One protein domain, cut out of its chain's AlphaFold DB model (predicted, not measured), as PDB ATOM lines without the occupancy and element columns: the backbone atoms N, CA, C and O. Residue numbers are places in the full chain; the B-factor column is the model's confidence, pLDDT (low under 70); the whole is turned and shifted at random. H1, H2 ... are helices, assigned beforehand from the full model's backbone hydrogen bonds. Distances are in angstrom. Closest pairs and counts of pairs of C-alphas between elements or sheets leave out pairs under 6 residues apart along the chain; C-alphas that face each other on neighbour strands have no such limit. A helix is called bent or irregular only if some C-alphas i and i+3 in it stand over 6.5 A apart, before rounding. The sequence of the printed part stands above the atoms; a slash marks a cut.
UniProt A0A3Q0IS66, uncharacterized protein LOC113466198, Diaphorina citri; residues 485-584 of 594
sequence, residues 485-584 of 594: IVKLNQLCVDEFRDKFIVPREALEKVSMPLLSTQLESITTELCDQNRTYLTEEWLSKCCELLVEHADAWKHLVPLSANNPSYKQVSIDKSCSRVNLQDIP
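Overview. This is residues 485 to 584 of the 594 residues of the protein "uncharacterized protein LOC113466198" of Diaphorina citri (UniProt A0A3Q0IS66). One long helix, H3, makes most of the longest axis, and the stretch before it, H1, a link and H2, runs along one side of it in the other direction, with H1 by H3's last turns and H2 by its first. Past the last residue of H3 come the short H4 and a loop, where the chain folds back through the small helix H5 into a tail, residues 570 to 584, with no named element. The arrangement is loose, with few contacts between helices; residues 511 to 517 and 571 to 579 stick out. The 100 printed residues hold five named helices, H1 to H5 in that order, and no named strand, and the class is all helix. The whole is extended, with a radius of gyration of the C-alphas of 19.5 A and spans of 62 by 29 by 25 A.

Arrangement. H3, residues 516 to 548, and H1, residues 485 to 495, only just touch, with 3 pairs of C-alphas within 8 A; the closest are those of Leu 488 and Cys 542, 6.5 A apart. H3 touches H1 with residues 542 to 545 alone. The two helices stand at a steep tilt of 44 degrees and run opposite ways. H2, residues 504 to 508, touches no helix, but H2 and H3 are near each other, with 6 pairs of C-alphas within 10 A. H4, residues 550 to 553, and H3 meet only through their tight link of one residue. H5, residues 564 to 569, touches no helix; it is apart from H3 and from H1, for instance. H3 is neither bent nor irregular, but only just: C-alphas 536 and 539 are 6.2 A apart. In H1 and H2 every O i to N i+4 pair is within hydrogen-bond range, in H3 26 of 29 and in H5 1 of 2, while H4 is too short for such a pair.

Along the chain. H3 is 46.0 A long, from C-alpha 516 at (50.424, -53.221, 7.495) to C-alpha 548 at (21.226, -36.147, -23.664). H1 is 15.3 A long and begins with C-alpha 485 at (17.428, -43.781, -14.504). H2 measures 6.3 A, H4 5.6 A and H5 9.5 A. H5 ends with C-alpha 569 at (14.214, -29.088, -3.094).

Size, cuts and confidence. The outline is a rod, and the two C-alphas farthest apart, those of Ser 511 and Asn 562, are 62.5 A apart. The printed part has no cut, and no link between named helices is long. The mean pLDDT of the printed part is 72.6; residue 556 and residues 558 to 584 are under 70.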
ATOM      1  N   ILE A 485      17.030 -42.901 -15.608       77.50
ATOM      2  CA  ILE A 485      17.428 -43.781 -14.504       77.50
ATOM      3  C   ILE A 485      17.793 -45.166 -15.038       77.50
ATOM      4  O   ILE A 485      18.756 -45.776 -14.575       77.50
ATOM      5  N   VAL A 486      17.079 -45.638 -16.065       78.94
ATOM      6  CA  VAL A 486      17.429 -46.874 -16.777       78.94
ATOM      7  C   VAL A 486      18.792 -46.745 -17.446       78.94
ATOM      8  O   VAL A 486      19.609 -47.653 -17.326       78.94
ATOM      9  N   LYS A 487      19.062 -45.613 -18.100       79.19
ATOM     10  CA  LYS A 487      20.326 -45.359 -18.800       79.19
ATOM     11  C   LYS A 487      21.514 -45.226 -17.853       79.19
ATOM     12  O   LYS A 487      22.554 -45.823 -18.105       79.19
ATOM     13  N   LEU A 488      21.343 -44.545 -16.720       80.62
ATOM     14  CA  LEU A 488      22.358 -44.478 -15.665       80.62
ATOM     15  C   LEU A 488      22.641 -45.853 -15.051       80.62
ATOM     16  O   LEU A 488      23.788 -46.184 -14.757       80.62
ATOM     17  N   ASN A 489      21.603 -46.672 -14.872       81.44
ATOM     18  CA  ASN A 489      21.770 -48.026 -14.364       81.44
ATOM     19  C   ASN A 489      22.475 -48.936 -15.384       81.44
ATOM     20  O   ASN A 489      23.365 -49.687 -15.001       81.44
ATOM     21  N   GLN A 490      22.131 -48.831 -16.673       82.69
ATOM     22  CA  GLN A 490      22.836 -49.519 -17.763       82.69
ATOM     23  C   GLN A 490      24.310 -49.124 -17.793       82.69
ATOM     24  O   GLN A 490      25.163 -49.998 -17.733       82.69
ATOM     25  N   LEU A 491      24.618 -47.826 -17.736       85.56
ATOM     26  CA  LEU A 491      25.995 -47.346 -17.653       85.56
ATOM     27  C   LEU A 491      26.742 -47.970 -16.465       85.56
ATOM     28  O   LEU A 491      27.850 -48.473 -16.623       85.56
ATOM     29  N   CYS A 492      26.123 -47.995 -15.282       80.19
ATOM     30  CA  CYS A 492      26.721 -48.589 -14.087       80.19
ATOM     31  C   CYS A 492      26.993 -50.098 -14.248       80.19
ATOM     32  O   CYS A 492      28.048 -50.583 -13.841       80.19
ATOM     33  N   VAL A 493      26.056 -50.839 -14.846       79.50
ATOM     34  CA  VAL A 493      26.157 -52.295 -15.027       79.50
ATOM     35  C   VAL A 493      27.121 -52.676 -16.150       79.50
ATOM     36  O   VAL A 493      27.855 -53.648 -15.995       79.50
ATOM     37  N   ASP A 494      27.133 -51.930 -17.248       82.19
ATOM     38  CA  ASP A 494      27.890 -52.293 -18.445       82.19
ATOM     39  C   ASP A 494      29.356 -51.860 -18.336       82.19
ATOM     40  O   ASP A 494      30.253 -52.610 -18.711       82.19
ATOM     41  N   GLU A 495      29.627 -50.674 -17.781       80.19
ATOM     42  CA  GLU A 495      30.983 -50.109 -17.771       80.19
ATOM     43  C   GLU A 495      31.679 -50.163 -16.401       80.19
ATOM     44  O   GLU A 495      32.911 -50.151 -16.327       80.19
ATOM     45  N   PHE A 496      30.915 -50.202 -15.303       79.00
ATOM     46  CA  PHE A 496      31.460 -50.036 -13.946       79.00
ATOM     47  C   PHE A 496      31.257 -51.253 -13.040       79.00
ATOM     48  O   PHE A 496      31.780 -51.268 -11.925       79.00
ATOM     49  N   ARG A 497      30.555 -52.296 -13.498       80.56
ATOM     50  CA  ARG A 497      30.297 -53.504 -12.701       80.56
ATOM     51  C   ARG A 497      31.568 -54.258 -12.333       80.56
ATOM     52  O   ARG A 497      31.686 -54.724 -11.203       80.56
ATOM     53  N   ASP A 498      32.497 -54.355 -13.274       78.81
ATOM     54  CA  ASP A 498      33.714 -55.152 -13.113       78.81
ATOM     55  C   ASP A 498      34.865 -54.346 -12.486       78.81
ATOM     56  O   ASP A 498      35.944 -54.877 -12.222       78.81
ATOM     57  N   LYS A 499      34.639 -53.054 -12.206       76.12
ATOM     58  CA  LYS A 499      35.644 -52.166 -11.617       76.12
ATOM     59  C   LYS A 499      35.559 -52.208 -10.094       76.12
ATOM     60  O   LYS A 499      34.696 -51.590  -9.467       76.12
ATOM     61  N   PHE A 500      36.480 -52.952  -9.493       76.00
ATOM     62  CA  PHE A 500      36.645 -53.023  -8.044       76.00
ATOM     63  C   PHE A 500      37.552 -51.900  -7.542       76.00
ATOM     64  O   PHE A 500      38.551 -51.568  -8.173       76.00
ATOM     65  N   ILE A 501      37.246 -51.365  -6.354       77.19
ATOM     66  CA  ILE A 501      38.094 -50.352  -5.700       77.19
ATOM     67  C   ILE A 501      39.476 -50.939  -5.368       77.19
ATOM     68  O   ILE A 501      40.494 -50.263  -5.462       77.19
ATOM     69  N   VAL A 502      39.516 -52.220  -5.002       80.62
ATOM     70  CA  VAL A 502      40.759 -52.953  -4.764       80.62
ATOM     71  C   VAL A 502      40.753 -54.191  -5.659       80.62
ATOM     72  O   VAL A 502      40.206 -55.224  -5.266       80.62
ATOM     73  N   PRO A 503      41.292 -54.104  -6.885       80.75
ATOM     74  CA  PRO A 503      41.367 -55.255  -7.769       80.75
ATOM     75  C   PRO A 503      42.335 -56.296  -7.200       80.75
ATOM     76  O   PRO A 503      43.417 -55.972  -6.707       80.75
ATOM     77  N   ARG A 504      41.957 -57.575  -7.302       79.50
ATOM     78  CA  ARG A 504      42.772 -58.706  -6.830       79.50
ATOM     79  C   ARG A 504      44.174 -58.702  -7.452       79.50
ATOM     80  O   ARG A 504      45.146 -58.965  -6.755       79.50
ATOM     81  N   GLU A 505      44.273 -58.336  -8.724       81.50
ATOM     82  CA  GLU A 505      45.523 -58.264  -9.488       81.50
ATOM     83  C   GLU A 505      46.548 -57.301  -8.869       81.50
ATOM     84  O   GLU A 505      47.750 -57.557  -8.910       81.50
ATOM     85  N   ALA A 506      46.090 -56.197  -8.268       77.25
ATOM     86  CA  ALA A 506      46.975 -55.241  -7.604       77.25
ATOM     87  C   ALA A 506      47.566 -55.816  -6.309       77.25
ATOM     88  O   ALA A 506      48.704 -55.508  -5.962       77.25
ATOM     89  N   LEU A 507      46.820 -56.689  -5.625       78.81
ATOM     90  CA  LEU A 507      47.280 -57.370  -4.415       78.81
ATOM     91  C   LEU A 507      48.194 -58.564  -4.728       78.81
ATOM     92  O   LEU A 507      49.102 -58.842  -3.955       78.81
ATOM     93  N   GLU A 508      47.989 -59.248  -5.856       81.19
ATOM     94  CA  GLU A 508      48.827 -60.380  -6.286       81.19
ATOM     95  C   GLU A 508      50.237 -59.958  -6.724       81.19
ATOM     96  O   GLU A 508      51.183 -60.732  -6.588       81.19
ATOM     97  N   LYS A 509      50.405 -58.717  -7.201       80.25
ATOM     98  CA  LYS A 509      51.717 -58.155  -7.566       80.25
ATOM     99  C   LYS A 509      52.646 -57.950  -6.373       80.25
ATOM    100  O   LYS A 509      53.851 -57.806  -6.566       80.25
ATOM    101  N   VAL A 510      52.108 -57.923  -5.155       80.12
ATOM    102  CA  VAL A 510      52.909 -57.729  -3.951       80.12
ATOM    103  C   VAL A 510      53.071 -59.059  -3.231       80.12
ATOM    104  O   VAL A 510      52.102 -59.761  -2.949       80.12
ATOM    105  N   SER A 511      54.317 -59.427  -2.942       73.50
ATOM    106  CA  SER A 511      54.632 -60.682  -2.263       73.50
ATOM    107  C   SER A 511      53.978 -60.722  -0.880       73.50
ATOM    108  O   SER A 511      54.306 -59.920  -0.005       73.50
ATOM    109  N   MET A 512      53.063 -61.667  -0.675       75.38
ATOM    110  CA  MET A 512      52.486 -61.965   0.638       75.38
ATOM    111  C   MET A 512      53.537 -62.640   1.541       75.38
ATOM    112  O   MET A 512      54.316 -63.451   1.037       75.38
ATOM    113  N   PRO A 513      53.548 -62.395   2.867       77.88
ATOM    114  CA  PRO A 513      52.622 -61.573   3.650       77.88
ATOM    115  C   PRO A 513      52.961 -60.072   3.617       77.88
ATOM    116  O   PRO A 513      54.091 -59.667   3.869       77.88
ATOM    117  N   LEU A 514      51.946 -59.244   3.357       79.75
ATOM    118  CA  LEU A 514      52.056 -57.785   3.364       79.75
ATOM    119  C   LEU A 514      52.240 -57.236   4.784       79.75
ATOM    120  O   LEU A 514      51.493 -57.596   5.698       79.75
ATOM    121  N   LEU A 515      53.182 -56.305   4.954       84.44
ATOM    122  CA  LEU A 515      53.256 -55.489   6.166       84.44
ATOM    123  C   LEU A 515      52.094 -54.479   6.180       84.44
ATOM    124  O   LEU A 515      51.683 -53.982   5.130       84.44
ATOM    125  N   SER A 516      51.572 -54.135   7.360       83.19
ATOM    126  CA  SER A 516      50.424 -53.221   7.495       83.19
ATOM    127  C   SER A 516      50.644 -51.865   6.816       83.19
ATOM    128  O   SER A 516      49.736 -51.352   6.169       83.19
ATOM    129  N   THR A 517      51.861 -51.321   6.900       85.19
ATOM    130  CA  THR A 517      52.236 -50.044   6.272       85.19
ATOM    131  C   THR A 517      52.214 -50.114   4.746       85.19
ATOM    132  O   THR A 517      51.840 -49.149   4.083       85.19
ATOM    133  N   GLN A 518      52.563 -51.269   4.176       83.19
ATOM    134  CA  GLN A 518      52.532 -51.489   2.732       83.19
ATOM    135  C   GLN A 518      51.088 -51.597   2.236       83.19
ATOM    136  O   GLN A 518      50.730 -50.939   1.262       83.19
ATOM    137  N   LEU A 519      50.234 -52.343   2.945       86.12
ATOM    138  CA  LEU A 519      48.813 -52.460   2.605       86.12
ATOM    139  C   LEU A 519      48.101 -51.100   2.628       86.12
ATOM    140  O   LEU A 519      47.292 -50.818   1.744       86.12
ATOM    141  N   GLU A 520      48.409 -50.254   3.610       86.62
ATOM    142  CA  GLU A 520      47.833 -48.911   3.720       86.62
ATOM    143  C   GLU A 520      48.263 -48.013   2.554       86.62
ATOM    144  O   GLU A 520      47.409 -47.377   1.933       86.62
ATOM    145  N   SER A 521      49.553 -48.027   2.193       87.25
ATOM    146  CA  SER A 521      50.057 -47.250   1.051       87.25
ATOM    147  C   SER A 521      49.381 -47.650  -0.268       87.25
ATOM    148  O   SER A 521      48.896 -46.786  -0.992       87.25
ATOM    149  N   ILE A 522      49.232 -48.958  -0.513       87.50
ATOM    150  CA  ILE A 522      48.600 -49.501  -1.724       87.50
ATOM    151  C   ILE A 522      47.104 -49.186  -1.749       87.50
ATOM    152  O   ILE A 522      46.566 -48.771  -2.772       87.50
ATOM    153  N   THR A 523      46.408 -49.367  -0.624       87.94
ATOM    154  CA  THR A 523      44.962 -49.106  -0.559       87.94
ATOM    155  C   THR A 523      44.670 -47.623  -0.770       87.94
ATOM    156  O   THR A 523      43.706 -47.291  -1.455       87.94
ATOM    157  N   THR A 524      45.506 -46.737  -0.221       89.12
ATOM    158  CA  THR A 524      45.355 -45.283  -0.378       89.12
ATOM    159  C   THR A 524      45.560 -44.873  -1.832       89.12
ATOM    160  O   THR A 524      44.700 -44.203  -2.397       89.12
ATOM    161  N   GLU A 525      46.626 -45.366  -2.468       90.00
ATOM    162  CA  GLU A 525      46.896 -45.110  -3.883       90.00
ATOM    163  C   GLU A 525      45.743 -45.595  -4.782       90.00
ATOM    164  O   GLU A 525      45.260 -44.850  -5.634       90.00
ATOM    165  N   LEU A 526      45.231 -46.809  -4.549       88.31
ATOM    166  CA  LEU A 526      44.097 -47.357  -5.303       88.31
ATOM    167  C   LEU A 526      42.796 -46.581  -5.059       88.31
ATOM    168  O   LEU A 526      41.994 -46.410  -5.978       88.31
ATOM    169  N   CYS A 527      42.560 -46.094  -3.839       88.06
ATOM    170  CA  CYS A 527      41.401 -45.253  -3.547       88.06
ATOM    171  C   CYS A 527      41.485 -43.905  -4.271       88.06
ATOM    172  O   CYS A 527      40.478 -43.459  -4.820       88.06
ATOM    173  N   ASP A 528      42.666 -43.286  -4.311       88.81
ATOM    174  CA  ASP A 528      42.878 -42.018  -5.010       88.81
ATOM    175  C   ASP A 528      42.709 -42.183  -6.523       88.81
ATOM    176  O   ASP A 528      41.982 -41.409  -7.147       88.81
ATOM    177  N   GLN A 529      43.265 -43.249  -7.103       88.12
ATOM    178  CA  GLN A 529      43.066 -43.585  -8.516       88.12
ATOM    179  C   GLN A 529      41.582 -43.789  -8.851       88.12
ATOM    180  O   GLN A 529      41.073 -43.206  -9.810       88.12
ATOM    181  N   ASN A 530      40.853 -44.559  -8.037       87.94
ATOM    182  CA  ASN A 530      39.421 -44.782  -8.249       87.94
ATOM    183  C   ASN A 530      38.591 -43.516  -8.053       87.94
ATOM    184  O   ASN A 530      37.590 -43.325  -8.740       87.94
ATOM    185  N   ARG A 531      38.982 -42.636  -7.130       86.94
ATOM    186  CA  ARG A 531      38.298 -41.361  -6.924       86.94
ATOM    187  C   ARG A 531      38.443 -40.461  -8.144       86.94
ATOM    188  O   ARG A 531      37.442 -39.897  -8.582       86.94
ATOM    189  N   THR A 532      39.653 -40.343  -8.681       88.38
ATOM    190  CA  THR A 532      39.919 -39.594  -9.914       88.38
ATOM    191  C   THR A 532      39.095 -40.173 -11.057       88.38
ATOM    192  O   THR A 532      38.312 -39.460 -11.671       88.38
ATOM    193  N   TYR A 533      39.122 -41.495 -11.225       86.88
ATOM    194  CA  TYR A 533      38.344 -42.202 -12.238       86.88
ATOM    195  C   TYR A 533      36.818 -41.995 -12.108       86.88
ATOM    196  O   TYR A 533      36.132 -41.715 -13.089       86.88
ATOM    197  N   LEU A 534      36.253 -42.067 -10.897       87.06
ATOM    198  CA  LEU A 534      34.823 -41.817 -10.679       87.06
ATOM    199  C   LEU A 534      34.437 -40.348 -10.913       87.06
ATOM    200  O   LEU A 534      33.326 -40.061 -11.354       87.06
ATOM    201  N   THR A 535      35.332 -39.414 -10.599       84.75
ATOM    202  CA  THR A 535      35.051 -37.978 -10.732       84.75
ATOM    203  C   THR A 535      35.203 -37.514 -12.176       84.75
ATOM    204  O   THR A 535      34.400 -36.716 -12.647       84.75
ATOM    205  N   GLU A 536      36.215 -38.011 -12.877       88.50
ATOM    206  CA  GLU A 536      36.539 -37.584 -14.236       88.50
ATOM    207  C   GLU A 536      35.754 -38.378 -15.277       88.50
ATOM    208  O   GLU A 536      35.174 -37.780 -16.177       88.50
ATOM    209  N   GLU A 537      35.657 -39.704 -15.144       86.38
ATOM    210  CA  GLU A 537      34.991 -40.536 -16.151       86.38
ATOM    211  C   GLU A 537      33.537 -40.846 -15.802       86.38
ATOM    212  O   GLU A 537      32.642 -40.569 -16.601       86.38
ATOM    213  N   TRP A 538      33.261 -41.416 -14.620       87.62
ATOM    214  CA  TRP A 538      31.889 -41.837 -14.289       87.62
ATOM    215  C   TRP A 538      30.934 -40.646 -14.219       87.62
ATOM    216  O   TRP A 538      29.865 -40.666 -14.833       87.62
ATOM    217  N   LEU A 539      31.326 -39.591 -13.499       87.62
ATOM    218  CA  LEU A 539      30.489 -38.408 -13.338       87.62
ATOM    219  C   LEU A 539      30.307 -37.658 -14.663       87.62
ATOM    220  O   LEU A 539      29.183 -37.246 -14.942       87.62
ATOM    221  N   SER A 540      31.354 -37.535 -15.494       87.81
ATOM    222  CA  SER A 540      31.225 -36.903 -16.818       87.81
ATOM    223  C   SER A 540      30.209 -37.647 -17.675       87.81
ATOM    224  O   SER A 540      29.260 -37.034 -18.157       87.81
ATOM    225  N   LYS A 541      30.308 -38.979 -17.762       86.56
ATOM    226  CA  LYS A 541      29.346 -39.776 -18.536       86.56
ATOM    227  C   LYS A 541      27.927 -39.713 -17.966       86.56
ATOM    228  O   LYS A 541      26.958 -39.667 -18.719       86.56
ATOM    229  N   CYS A 542      27.771 -39.658 -16.639       85.88
ATOM    230  CA  CYS A 542      26.461 -39.438 -16.021       85.88
ATOM    231  C   CYS A 542      25.879 -38.068 -16.393       85.88
ATOM    232  O   CYS A 542      24.690 -37.967 -16.693       85.88
ATOM    233  N   CYS A 543      26.700 -37.014 -16.386       85.69
ATOM    234  CA  CYS A 543      26.298 -35.673 -16.802       85.69
ATOM    235  C   CYS A 543      25.936 -35.622 -18.291       85.69
ATOM    236  O   CYS A 543      24.930 -35.010 -18.642       85.69
ATOM    237  N   GLU A 544      26.702 -36.288 -19.151       86.56
ATOM    238  CA  GLU A 544      26.414 -36.406 -20.583       86.56
ATOM    239  C   GLU A 544      25.069 -37.101 -20.823       86.56
ATOM    240  O   GLU A 544      24.220 -36.537 -21.510       86.56
ATOM    241  N   LEU A 545      24.810 -38.238 -20.164       87.44
ATOM    242  CA  LEU A 545      23.521 -38.939 -20.243       87.44
ATOM    243  C   LEU A 545      22.352 -38.096 -19.720       87.44
ATOM    244  O   LEU A 545      21.245 -38.146 -20.260       87.44
ATOM    245  N   LEU A 546      22.575 -37.319 -18.658       84.19
ATOM    246  CA  LEU A 546      21.560 -36.414 -18.120       84.19
ATOM    247  C   LEU A 546      21.234 -35.290 -19.103       84.19
ATOM    248  O   LEU A 546      20.068 -34.924 -19.237       84.19
ATOM    249  N   VAL A 547      22.233 -34.748 -19.791       86.56
ATOM    250  CA  VAL A 547      22.028 -33.704 -20.801       86.56
ATOM    251  C   VAL A 547      21.385 -34.271 -22.062       86.56
ATOM    252  O   VAL A 547      20.460 -33.657 -22.586       86.56
ATOM    253  N   GLU A 548      21.809 -35.451 -22.513       87.88
ATOM    254  CA  GLU A 548      21.226 -36.147 -23.664       87.88
ATOM    255  C   GLU A 548      19.733 -36.425 -23.454       87.88
ATOM    256  O   GLU A 548      18.912 -36.187 -24.337       87.88
ATOM    257  N   HIS A 549      19.362 -36.856 -22.248       83.94
ATOM    258  CA  HIS A 549      17.976 -37.135 -21.889       83.94
ATOM    259  C   HIS A 549      17.289 -35.973 -21.158       83.94
ATOM    260  O   HIS A 549      16.301 -36.198 -20.454       83.94
ATOM    261  N   ALA A 550      17.765 -34.731 -21.329       80.50
ATOM    262  CA  ALA A 550      17.209 -33.545 -20.671       80.50
ATOM    263  C   ALA A 550      15.693 -33.414 -20.864       80.50
ATOM    264  O   ALA A 550      14.975 -33.139 -19.904       80.50
ATOM    265  N   ASP A 551      15.178 -33.688 -22.061       78.94
ATOM    266  CA  ASP A 551      13.749 -33.569 -22.372       78.94
ATOM    267  C   ASP A 551      12.867 -34.483 -21.498       78.94
ATOM    268  O   ASP A 551      11.742 -34.122 -21.133       78.94
ATOM    269  N   ALA A 552      13.405 -35.632 -21.072       75.38
ATOM    270  CA  ALA A 552      12.695 -36.616 -20.260       75.38
ATOM    271  C   ALA A 552      12.547 -36.213 -18.783       75.38
ATOM    272  O   ALA A 552      11.649 -36.717 -18.115       75.38
ATOM    273  N   TRP A 553      13.385 -35.315 -18.252       77.38
ATOM    274  CA  TRP A 553      13.345 -34.938 -16.828       77.38
ATOM    275  C   TRP A 553      13.256 -33.435 -16.565       77.38
ATOM    276  O   TRP A 553      12.833 -33.034 -15.480       77.38
ATOM    277  N   LYS A 554      13.594 -32.579 -17.532       77.75
ATOM    278  CA  LYS A 554      13.597 -31.116 -17.379       77.75
ATOM    279  C   LYS A 554      12.234 -30.563 -16.963       77.75
ATOM    280  O   LYS A 554      12.177 -29.597 -16.211       77.75
ATOM    281  N   HIS A 555      11.144 -31.195 -17.398       73.31
ATOM    282  CA  HIS A 555       9.778 -30.819 -17.020       73.31
ATOM    283  C   HIS A 555       9.412 -31.197 -15.570       73.31
ATOM    284  O   HIS A 555       8.485 -30.621 -15.004       73.31
ATOM    285  N   LEU A 556      10.137 -32.142 -14.958       69.81
ATOM    286  CA  LEU A 556       9.954 -32.560 -13.564       69.81
ATOM    287  C   LEU A 556      10.678 -31.627 -12.585       69.81
ATOM    288  O   LEU A 556      10.352 -31.598 -11.397       69.81
ATOM    289  N   VAL A 557      11.654 -30.857 -13.074       72.25
ATOM    290  CA  VAL A 557      12.426 -29.921 -12.261       72.25
ATOM    291  C   VAL A 557      11.779 -28.536 -12.323       72.25
ATOM    292  O   VAL A 557      11.603 -27.978 -13.406       72.25
ATOM    293  N   PRO A 558      11.420 -27.932 -11.178       66.12
ATOM    294  CA  PRO A 558      10.870 -26.585 -11.167       66.12
ATOM    295  C   PRO A 558      11.898 -25.565 -11.662       66.12
ATOM    296  O   PRO A 558      12.898 -25.301 -10.999       66.12
ATOM    297  N   LEU A 559      11.602 -24.951 -12.807       65.25
ATOM    298  CA  LEU A 559      12.447 -23.939 -13.451       65.25
ATOM    299  C   LEU A 559      12.380 -22.559 -12.773       65.25
ATOM    300  O   LEU A 559      13.239 -21.717 -13.014       65.25
ATOM    301  N   SER A 560      11.373 -22.306 -11.929       59.62
ATOM    302  CA  SER A 560      11.195 -21.022 -11.247       59.62
ATOM    303  C   SER A 560      11.104 -21.192  -9.733       59.62
ATOM    304  O   SER A 560      10.479 -22.126  -9.224       59.62
ATOM    305  N   ALA A 561      11.684 -20.237  -9.001       59.03
ATOM    306  CA  ALA A 561      11.640 -20.188  -7.538       59.03
ATOM    307  C   ALA A 561      10.212 -20.053  -6.969       59.03
ATOM    308  O   ALA A 561       9.985 -20.301  -5.783       59.03
ATOM    309  N   ASN A 562       9.249 -19.687  -7.820       57.44
ATOM    310  CA  ASN A 562       7.844 -19.529  -7.459       57.44
ATOM    311  C   ASN A 562       7.048 -20.838  -7.553       57.44
ATOM    312  O   ASN A 562       5.917 -20.884  -7.071       57.44
ATOM    313  N   ASN A 563       7.618 -21.910  -8.118       54.72
ATOM    314  CA  ASN A 563       6.965 -23.214  -8.128       54.72
ATOM    315  C   ASN A 563       7.027 -23.873  -6.736       54.72
ATOM    316  O   ASN A 563       8.094 -23.918  -6.117       54.72
ATOM    317  N   PRO A 564       5.917 -24.441  -6.234       53.78
ATOM    318  CA  PRO A 564       5.862 -25.042  -4.901       53.78
ATOM    319  C   PRO A 564       6.831 -26.225  -4.724       53.78
ATOM    320  O   PRO A 564       7.289 -26.462  -3.608       53.78
ATOM    321  N   SER A 565       7.222 -26.910  -5.805       52.75
ATOM    322  CA  SER A 565       8.242 -27.968  -5.759       52.75
ATOM    323  C   SER A 565       9.672 -27.442  -5.556       52.75
ATOM    324  O   SER A 565      10.503 -28.160  -5.007       52.75
ATOM    325  N   TYR A 566       9.976 -26.178  -5.891       49.62
ATOM    326  CA  TYR A 566      11.298 -25.583  -5.633       49.62
ATOM    327  C   TYR A 566      11.558 -25.425  -4.128       49.62
ATOM    328  O   TYR A 566      12.675 -25.633  -3.656       49.62
ATOM    329  N   LYS A 567      10.503 -25.133  -3.354       45.44
ATOM    330  CA  LYS A 567      10.577 -25.014  -1.890       45.44
ATOM    331  C   LYS A 567      10.879 -26.351  -1.206       45.44
ATOM    332  O   LYS A 567      11.548 -26.352  -0.177       45.44
ATOM    333  N   GLN A 568      10.447 -27.475  -1.786       47.53
ATOM    334  CA  GLN A 568      10.800 -28.811  -1.290       47.53
ATOM    335  C   GLN A 568      12.274 -29.145  -1.557       47.53
ATOM    336  O   GLN A 568      12.954 -29.604  -0.648       47.53
ATOM    337  N   VAL A 569      12.803 -28.825  -2.744       48.00
ATOM    338  CA  VAL A 569      14.214 -29.088  -3.094       48.00
ATOM    339  C   VAL A 569      15.186 -28.147  -2.363       48.00
ATOM    340  O   VAL A 569      16.309 -28.528  -2.045       48.00
ATOM    341  N   SER A 570      14.779 -26.912  -2.038       39.50
ATOM    342  CA  SER A 570      15.647 -25.956  -1.328       39.50
ATOM    343  C   SER A 570      16.013 -26.363   0.103       39.50
ATOM    344  O   SER A 570      17.019 -25.881   0.617       39.50
ATOM    345  N   ILE A 571      15.235 -27.254   0.728       43.53
ATOM    346  CA  ILE A 571      15.507 -27.766   2.080       43.53
ATOM    347  C   ILE A 571      16.690 -28.761   2.067       43.53
ATOM    348  O   ILE A 571      17.403 -28.859   3.063       43.53
ATOM    349  N   ASP A 572      16.987 -29.385   0.918       40.84
ATOM    350  CA  ASP A 572      18.063 -30.380   0.747       40.84
ATOM    351  C   ASP A 572      19.397 -29.801   0.218       40.84
ATOM    352  O   ASP A 572      20.405 -30.508   0.129       40.84
ATOM    353  N   LYS A 573      19.462 -28.495  -0.091       37.66
ATOM    354  CA  LYS A 573      20.670 -27.829  -0.635       37.66
ATOM    355  C   LYS A 573      21.872 -27.789   0.320       37.66
ATOM    356  O   LYS A 573      22.966 -27.409  -0.092       37.66
ATOM    357  N   SER A 574      21.716 -28.203   1.573       36.03
ATOM    358  CA  SER A 574      22.824 -28.397   2.517       36.03
ATOM    359  C   SER A 574      23.705 -29.615   2.185       36.03
ATOM    360  O   SER A 574      24.822 -29.685   2.695       36.03
ATOM    361  N   CYS A 575      23.270 -30.528   1.300       32.97
ATOM    362  CA  CYS A 575      24.035 -31.728   0.924       32.97
ATOM    363  C   CYS A 575      24.824 -31.633  -0.400       32.97
ATOM    364  O   CYS A 575      25.691 -32.469  -0.640       32.97
ATOM    365  N   SER A 576      24.597 -30.628  -1.251       36.22
ATOM    366  CA  SER A 576      25.245 -30.526  -2.571       36.22
ATOM    367  C   SER A 576      26.180 -29.315  -2.665       36.22
ATOM    368  O   SER A 576      25.842 -28.293  -3.258       36.22
ATOM    369  N   ARG A 577      27.389 -29.428  -2.102       33.41
ATOM    370  CA  ARG A 577      28.531 -28.529  -2.388       33.41
ATOM    371  C   ARG A 577      29.316 -28.991  -3.628       33.41
ATOM    372  O   ARG A 577      30.538 -29.038  -3.615       33.41
ATOM    373  N   VAL A 578      28.614 -29.348  -4.698       37.12
ATOM    374  CA  VAL A 578      29.221 -29.454  -6.031       37.12
ATOM    375  C   VAL A 578      28.463 -28.469  -6.898       37.12
ATOM    376  O   VAL A 578      27.320 -28.703  -7.286       37.12
ATOM    377  N   ASN A 579      29.068 -27.304  -7.089       37.09
ATOM    378  CA  ASN A 579      28.514 -26.260  -7.921       37.09
ATOM    379  C   ASN A 579      28.774 -26.672  -9.377       37.09
ATOM    380  O   ASN A 579      29.911 -26.662  -9.834       37.09
ATOM    381  N   LEU A 580      27.728 -27.069 -10.107       39.25
ATOM    382  CA  LEU A 580      27.815 -27.448 -11.530       39.25
ATOM    383  C   LEU A 580      28.375 -26.320 -12.424       39.25
ATOM    384  O   LEU A 580      28.738 -26.564 -13.569       39.25
ATOM    385  N   GLN A 581      28.464 -25.093 -11.897       40.59
ATOM    386  CA  GLN A 581      29.083 -23.935 -12.545       40.59
ATOM    387  C   GLN A 581      30.622 -23.968 -12.550       40.59
ATOM    388  O   GLN A 581      31.226 -23.240 -13.333       40.59
ATOM    389  N   ASP A 582      31.258 -24.821 -11.740       38.28
ATOM    390  CA  ASP A 582      32.724 -24.901 -11.636       38.28
ATOM    391  C   ASP A 582      33.350 -25.887 -12.645       38.28
ATOM    392  O   ASP A 582      34.563 -26.098 -12.642       38.28
ATOM    393  N   ILE A 583      32.549 -26.490 -13.536       39.75
ATOM    394  CA  ILE A 583      33.040 -27.374 -14.602       39.75
ATOM    395  C   ILE A 583      33.516 -26.502 -15.785       39.75
ATOM    396  O   ILE A 583      32.684 -25.857 -16.433       39.75
ATOM    397  N   PRO A 584      34.821 -26.496 -16.133       37.59
ATOM    398  CA  PRO A 584      35.400 -25.542 -17.091       37.59
ATOM    399  C   PRO A 584      34.770 -25.562 -18.491       37.59
ATOM    400  O   PRO A 584      34.830 -24.567 -19.210       37.59
TER     401      PRO A 584